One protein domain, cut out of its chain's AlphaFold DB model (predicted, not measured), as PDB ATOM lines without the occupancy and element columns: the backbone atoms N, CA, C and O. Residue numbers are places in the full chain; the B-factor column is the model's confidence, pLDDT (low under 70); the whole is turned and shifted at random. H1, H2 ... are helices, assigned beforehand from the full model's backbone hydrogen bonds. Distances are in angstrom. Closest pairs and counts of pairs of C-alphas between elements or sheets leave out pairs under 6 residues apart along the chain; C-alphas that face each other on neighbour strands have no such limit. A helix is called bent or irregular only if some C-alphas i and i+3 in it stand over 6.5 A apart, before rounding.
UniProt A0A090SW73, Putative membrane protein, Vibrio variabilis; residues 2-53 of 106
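AT A GLANCE: This is residues 2 to 53 of the 106 residues of the protein "Putative membrane protein" of Vibrio variabilis (UniProt A0A090SW73). A helical hairpin with unequal arms: a short helix H1, a loop of residues 17 to 24, and a much longer helix H2 that folds back past the start of H1. The arms are open towards the loop and meet near the start of H1; residues 41 to 53 stick out beyond it. The printed part has 52 residues with two named helices, H1 then H2, and no named strand; the class is all helix. It is only just extended, close to loose, with a radius of gyration of the C-alphas of 15.1 A, and spans 51 by 19 by 9 A.

IN THESE COORDINATES: H1, residues 2 to 16, begins at C-alpha 2 (-25.459, -30.342, -11.626) and is 21.0 A long. H2, residues 25 to 52, is 41.3 A long and ends at C-alpha 52 (-5.714, -18.203, -18.309). H2 is only just irregular: C-alphas 48 and 51 are 6.8 A apart.

HOW THE PARTS SIT: H1 and H2 form a helical hairpin, at a shallow tilt of 25 degrees, opposite ways. They touch through residues 2 to 6 of H1 and 32 to 39 of H2 alone; the closest C-alphas, of Ser 3 and Val 36, are 6.0 A apart. Every O i to N i+4 pair is within hydrogen-bond range in H1, and 22 of 24 in H2.

THE WHOLE: The C-alphas farthest apart, of Thr 19 and Lys 52, are 50.8 A apart. The printed part has no cut, and the link from H1 to H2 is short. Residues 2 to 23 have pLDDT under 70.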
ATOM      1  N   ALA A   2     -24.988 -29.929 -12.960       46.09
ATOM      2  CA  ALA A   2     -25.459 -30.342 -11.626       46.09
ATOM      3  C   ALA A   2     -26.842 -29.774 -11.223       46.09
ATOM      4  O   ALA A   2     -27.673 -30.497 -10.691       46.09
ATOM      5  N   SER A   3     -27.149 -28.518 -11.564       54.81
ATOM      6  CA  SER A   3     -28.453 -27.888 -11.296       54.81
ATOM      7  C   SER A   3     -29.621 -28.509 -12.076       54.81
ATOM      8  O   SER A   3     -30.716 -28.633 -11.540       54.81
ATOM      9  N   ILE A   4     -29.386 -28.968 -13.311       59.47
ATOM     10  CA  ILE A   4     -30.400 -29.664 -14.125       59.47
ATOM     11  C   ILE A   4     -30.695 -31.043 -13.527       59.47
ATOM     12  O   ILE A   4     -31.853 -31.433 -13.432       59.47
ATOM     13  N   LEU A   5     -29.667 -31.750 -13.048       57.34
ATOM     14  CA  LEU A   5     -29.829 -33.055 -12.401       57.34
ATOM     15  C   LEU A   5     -30.580 -32.965 -11.068       57.34
ATOM     16  O   LEU A   5     -31.397 -33.835 -10.792       57.34
ATOM     17  N   VAL A   6     -30.371 -31.909 -10.273       58.00
ATOM     18  CA  VAL A   6     -31.126 -31.691  -9.023       58.00
ATOM     19  C   VAL A   6     -32.599 -31.401  -9.313       58.00
ATOM     20  O   VAL A   6     -33.471 -31.979  -8.670       58.00
ATOM     21  N   ILE A   7     -32.894 -30.568 -10.315       63.53
ATOM     22  CA  ILE A   7     -34.275 -30.284 -10.735       63.53
ATOM     23  C   ILE A   7     -34.958 -31.564 -11.238       63.53
ATOM     24  O   ILE A   7     -36.085 -31.855 -10.843       63.53
ATOM     25  N   VAL A   8     -34.262 -32.370 -12.048       63.19
ATOM     26  CA  VAL A   8     -34.767 -33.660 -12.544       63.19
ATOM     27  C   VAL A   8     -34.961 -34.659 -11.402       63.19
ATOM     28  O   VAL A   8     -35.996 -35.311 -11.356       63.19
ATOM     29  N   ALA A   9     -34.037 -34.753 -10.443       62.06
ATOM     30  CA  ALA A   9     -34.168 -35.643  -9.291       62.06
ATOM     31  C   ALA A   9     -35.358 -35.259  -8.399       62.06
ATOM     32  O   ALA A   9     -36.130 -36.133  -8.018       62.06
ATOM     33  N   VAL A  10     -35.560 -33.963  -8.128       61.97
ATOM     34  CA  VAL A  10     -36.710 -33.455  -7.357       61.97
ATOM     35  C   VAL A  10     -38.029 -33.726  -8.086       61.97
ATOM     36  O   VAL A  10     -38.994 -34.166  -7.460       61.97
ATOM     37  N   LEU A  11     -38.072 -33.531  -9.408       62.69
ATOM     38  CA  LEU A  11     -39.252 -33.830 -10.225       62.69
ATOM     39  C   LEU A  11     -39.551 -35.338 -10.261       62.69
ATOM     40  O   LEU A  11     -40.683 -35.741 -10.003       62.69
ATOM     41  N   VAL A  12     -38.545 -36.183 -10.502       63.12
ATOM     42  CA  VAL A  12     -38.683 -37.650 -10.572       63.12
ATOM     43  C   VAL A  12     -39.090 -38.254  -9.221       63.12
ATOM     44  O   VAL A  12     -39.928 -39.158  -9.182       63.12
ATOM     45  N   HIS A  13     -38.574 -37.736  -8.101       58.53
ATOM     46  CA  HIS A  13     -38.992 -38.179  -6.765       58.53
ATOM     47  C   HIS A  13     -40.403 -37.689  -6.403       58.53
ATOM     48  O   HIS A  13     -41.156 -38.412  -5.755       58.53
ATOM     49  N   GLY A  14     -40.798 -36.498  -6.869       58.47
ATOM     50  CA  GLY A  14     -42.171 -36.000  -6.738       58.47
ATOM     51  C   GLY A  14     -43.204 -36.833  -7.510       58.47
ATOM     52  O   GLY A  14     -44.356 -36.908  -7.094       58.47
ATOM     53  N   LEU A  15     -42.782 -37.498  -8.592       56.44
ATOM     54  CA  LEU A  15     -43.619 -38.355  -9.442       56.44
ATOM     55  C   LEU A  15     -43.720 -39.818  -8.964       56.44
ATOM     56  O   LEU A  15     -44.652 -40.511  -9.358       56.44
ATOM     57  N   THR A  16     -42.799 -40.296  -8.117       59.66
ATOM     58  CA  THR A  16     -42.719 -41.715  -7.688       59.66
ATOM     59  C   THR A  16     -43.038 -41.959  -6.204       59.66
ATOM     60  O   THR A  16     -43.104 -43.108  -5.770       59.66
ATOM     61  N   ALA A  17     -43.278 -40.914  -5.404       52.56
ATOM     62  CA  ALA A  17     -43.437 -41.035  -3.954       52.56
ATOM     63  C   ALA A  17     -44.873 -41.382  -3.510       52.56
ATOM     64  O   ALA A  17     -45.645 -40.514  -3.102       52.56
ATOM     65  N   SER A  18     -45.211 -42.670  -3.507       54.62
ATOM     66  CA  SER A  18     -46.455 -43.188  -2.921       54.62
ATOM     67  C   SER A  18     -46.342 -43.646  -1.457       54.62
ATOM     68  O   SER A  18     -47.315 -44.205  -0.954       54.62
ATOM     69  N   THR A  19     -45.233 -43.443  -0.712       54.41
ATOM     70  CA  THR A  19     -45.190 -43.988   0.679       54.41
ATOM     71  C   THR A  19     -44.404 -43.247   1.780       54.41
ATOM     72  O   THR A  19     -44.635 -43.565   2.939       54.41
ATOM     73  N   THR A  20     -43.594 -42.201   1.558       54.19
ATOM     74  CA  THR A  20     -42.917 -41.526   2.706       54.19
ATOM     75  C   THR A  20     -42.635 -40.038   2.466       54.19
ATOM     76  O   THR A  20     -41.687 -39.670   1.778       54.19
ATOM     77  N   ARG A  21     -43.462 -39.155   3.050       54.59
ATOM     78  CA  ARG A  21     -43.290 -37.689   3.021       54.59
ATOM     79  C   ARG A  21     -42.234 -37.238   4.045       54.59
ATOM     80  O   ARG A  21     -42.577 -36.929   5.178       54.59
ATOM     81  N   TYR A  22     -40.975 -37.130   3.619       59.94
ATOM     82  CA  TYR A  22     -39.914 -36.416   4.357       59.94
ATOM     83  C   TYR A  22     -39.473 -35.105   3.677       59.94
ATOM     84  O   TYR A  22     -38.592 -34.406   4.169       59.94
ATOM     85  N   LEU A  23     -40.092 -34.741   2.549       60.75
ATOM     86  CA  LEU A  23     -39.794 -33.507   1.821       60.75
ATOM     87  C   LEU A  23     -40.604 -32.345   2.395       60.75
ATOM     88  O   LEU A  23     -41.740 -32.093   1.992       60.75
ATOM     89  N   THR A  24     -40.015 -31.636   3.353       82.25
ATOM     90  CA  THR A  24     -40.526 -30.329   3.769       82.25
ATOM     91  C   THR A  24     -40.142 -29.280   2.726       82.25
ATOM     92  O   THR A  24     -39.063 -29.344   2.134       82.25
ATOM     93  N   LEU A  25     -41.012 -28.287   2.510       79.75
ATOM     94  CA  LEU A  25     -40.732 -27.175   1.593       79.75
ATOM     95  C   LEU A  25     -39.393 -26.500   1.935       79.75
ATOM     96  O   LEU A  25     -38.591 -26.220   1.049       79.75
ATOM     97  N   SER A  26     -39.125 -26.319   3.228       82.56
ATOM     98  CA  SER A  26     -37.878 -25.751   3.738       82.56
ATOM     99  C   SER A  26     -36.655 -26.605   3.391       82.56
ATOM    100  O   SER A  26     -35.658 -26.066   2.921       82.56
ATOM    101  N   GLY A  27     -36.725 -27.932   3.556       84.12
ATOM    102  CA  GLY A  27     -35.622 -28.840   3.217       84.12
ATOM    103  C   GLY A  27     -35.277 -28.816   1.727       84.12
ATOM    104  O   GLY A  27     -34.107 -28.697   1.362       84.12
ATOM    105  N   SER A  28     -36.297 -28.830   0.866       82.62
ATOM    106  CA  SER A  28     -36.120 -28.705  -0.585       82.62
ATOM    107  C   SER A  28     -35.496 -27.363  -0.975       82.62
ATOM    108  O   SER A  28     -34.608 -27.325  -1.828       82.62
ATOM    109  N   LEU A  29     -35.910 -26.264  -0.333       84.75
ATOM    110  CA  LEU A  29     -35.319 -24.942  -0.558       84.75
ATOM    111  C   LEU A  29     -33.840 -24.904  -0.160       84.75
ATOM    112  O   LEU A  29     -33.025 -24.419  -0.940       84.75
ATOM    113  N   TYR A  30     -33.468 -25.449   1.001       84.19
ATOM    114  CA  TYR A  30     -32.065 -25.489   1.425       84.19
ATOM    115  C   TYR A  30     -31.193 -26.347   0.503       84.19
ATOM    116  O   TYR A  30     -30.087 -25.930   0.161       84.19
ATOM    117  N   ALA A  31     -31.692 -27.503   0.057       84.00
ATOM    118  CA  ALA A  31     -30.981 -28.368  -0.884       84.00
ATOM    119  C   ALA A  31     -30.777 -27.696  -2.255       84.00
ATOM    120  O   ALA A  31     -29.698 -27.784  -2.845       84.00
ATOM    121  N   LEU A  32     -31.796 -26.989  -2.754       85.06
ATOM    122  CA  LEU A  32     -31.690 -26.228  -3.998       85.06
ATOM    123  C   LEU A  32     -30.715 -25.062  -3.860       85.06
ATOM    124  O   LEU A  32     -29.845 -24.896  -4.712       85.06
ATOM    125  N   LEU A  33     -30.832 -24.269  -2.793       87.25
ATOM    126  CA  LEU A  33     -29.957 -23.121  -2.573       87.25
ATOM    127  C   LEU A  33     -28.494 -23.552  -2.439       87.25
ATOM    128  O   LEU A  33     -27.638 -22.963  -3.099       87.25
ATOM    129  N   SER A  34     -28.195 -24.599  -1.665       85.06
ATOM    130  CA  SER A  34     -26.817 -25.086  -1.519       85.06
ATOM    131  C   SER A  34     -26.256 -25.612  -2.845       85.06
ATOM    132  O   SER A  34     -25.149 -25.235  -3.235       85.06
ATOM    133  N   GLY A  35     -27.039 -26.400  -3.589       86.88
ATOM    134  CA  GLY A  35     -26.630 -26.952  -4.881       86.88
ATOM    135  C   GLY A  35     -26.428 -25.885  -5.959       86.88
ATOM    136  O   GLY A  35     -25.435 -25.929  -6.694       86.88
ATOM    137  N   VAL A  36     -27.334 -24.906  -6.048       89.00
ATOM    138  CA  VAL A  36     -27.253 -23.799  -7.014       89.00
ATOM    139  C   VAL A  36     -26.060 -22.905  -6.704       89.00
ATOM    140  O   VAL A  36     -25.287 -22.621  -7.617       89.00
ATOM    141  N   VAL A  37     -25.867 -22.502  -5.444       89.12
ATOM    142  CA  VAL A  37     -24.754 -21.622  -5.052       89.12
ATOM    143  C   VAL A  37     -23.408 -22.311  -5.274       89.12
ATOM    144  O   VAL A  37     -22.536 -21.735  -5.928       89.12
ATOM    145  N   ALA A  38     -23.252 -23.556  -4.815       87.62
ATOM    146  CA  ALA A  38     -22.018 -24.315  -5.011       87.62
ATOM    147  C   ALA A  38     -21.695 -24.496  -6.506       87.62
ATOM    148  O   ALA A  38     -20.564 -24.263  -6.937       87.62
ATOM    149  N   SER A  39     -22.702 -24.833  -7.319       86.56
ATOM    150  CA  SER A  39     -22.531 -24.987  -8.769       86.56
ATOM    151  C   SER A  39     -22.182 -23.665  -9.453       86.56
ATOM    152  O   SER A  39     -21.266 -23.625 -10.273       86.56
ATOM    153  N   ALA A  40     -22.901 -22.586  -9.135       89.81
ATOM    154  CA  ALA A  40     -22.693 -21.275  -9.744       89.81
ATOM    155  C   ALA A  40     -21.272 -20.764  -9.486       89.81
ATOM    156  O   ALA A  40     -20.603 -20.333 -10.425       89.81
ATOM    157  N   LEU A  41     -20.784 -20.884  -8.247       90.81
ATOM    158  CA  LEU A  41     -19.416 -20.511  -7.888       90.81
ATOM    159  C   LEU A  41     -18.379 -21.371  -8.618       90.81
ATOM    160  O   LEU A  41     -17.442 -20.822  -9.198       90.81
ATOM    161  N   GLY A  42     -18.565 -22.694  -8.642       90.69
ATOM    162  CA  GLY A  42     -17.650 -23.610  -9.324       90.69
ATOM    163  C   GLY A  42     -17.507 -23.295 -10.814       90.69
ATOM    164  O   GLY A  42     -16.393 -23.126 -11.308       90.69
ATOM    165  N   TYR A  43     -18.627 -23.138 -11.526       90.81
ATOM    166  CA  TYR A  43     -18.602 -22.809 -12.955       90.81
ATOM    167  C   TYR A  43     -18.082 -21.400 -13.229       90.81
ATOM    168  O   TYR A  43     -17.322 -21.212 -14.178       90.81
ATOM    169  N   TYR A  44     -18.460 -20.416 -12.408       94.31
ATOM    170  CA  TYR A  44     -17.961 -19.053 -12.556       94.31
ATOM    171  C   TYR A  44     -16.434 -19.006 -12.446       94.31
ATOM    172  O   TYR A  44     -15.770 -18.430 -13.309       94.31
ATOM    173  N   LEU A  45     -15.869 -19.646 -11.418       92.31
ATOM    174  CA  LEU A  45     -14.422 -19.719 -11.239       92.31
ATOM    175  C   LEU A  45     -13.766 -20.490 -12.384       92.31
ATOM    176  O   LEU A  45     -12.824 -19.975 -12.983       92.31
ATOM    177  N   TRP A  46     -14.295 -21.666 -12.736       92.75
ATOM    178  CA  TRP A  46     -13.748 -22.488 -13.811       92.75
ATOM    179  C   TRP A  46     -13.680 -21.727 -15.132       92.75
ATOM    180  O   TRP A  46     -12.608 -21.621 -15.713       92.75
ATOM    181  N   TYR A  47     -14.775 -21.110 -15.578       92.88
ATOM    182  CA  TYR A  47     -14.779 -20.366 -16.839       92.88
ATOM    183  C   TYR A  47     -13.963 -19.074 -16.791       92.88
ATOM    184  O   TYR A  47     -13.503 -18.605 -17.830       92.88
ATOM    185  N   ARG A  48     -13.739 -18.502 -15.605       94.31
ATOM    186  CA  ARG A  48     -12.857 -17.340 -15.442       94.31
ATOM    187  C   ARG A  48     -11.372 -17.715 -15.471       94.31
ATOM    188  O   ARG A  48     -10.553 -16.891 -15.886       94.31
ATOM    189  N   LEU A  49     -11.029 -18.914 -15.001       94.06
ATOM    190  CA  LEU A  49      -9.662 -19.438 -14.928       94.06
ATOM    191  C   LEU A  49      -9.245 -20.174 -16.202       94.06
ATOM    192  O   LEU A  49      -8.110 -20.010 -16.627       94.06
ATOM    193  N   LEU A  50     -10.157 -20.916 -16.834       93.62
ATOM    194  CA  LEU A  50      -9.882 -21.765 -17.997       93.62
ATOM    195  C   LEU A  50      -9.164 -21.034 -19.150       93.62
ATOM    196  O   LEU A  50      -8.236 -21.613 -19.699       93.62
ATOM    197  N   PRO A  51      -9.488 -19.769 -19.501       94.88
ATOM    198  CA  PRO A  51      -8.765 -19.041 -20.548       94.88
ATOM    199  C   PRO A  51      -7.343 -18.603 -20.158       94.88
ATOM    200  O   PRO A  51      -6.616 -18.089 -21.003       94.88
ATOM    201  N   LYS A  52      -6.973 -18.713 -18.877       94.81
ATOM    202  CA  LYS A  52      -5.714 -18.203 -18.309       94.81
ATOM    203  C   LYS A  52      -4.711 -19.301 -17.963       94.81
ATOM    204  O   LYS A  52      -3.597 -18.970 -17.570       94.81
ATOM    205  N   ILE A  53      -5.117 -20.562 -18.058       93.50
ATOM    206  CA  ILE A  53      -4.315 -21.733 -17.694       93.50
ATOM    207  C   ILE A  53      -4.174 -22.650 -18.907       93.50
ATOM    208  O   ILE A  53      -5.037 -22.662 -19.787       93.50
TER     209      ILE A  53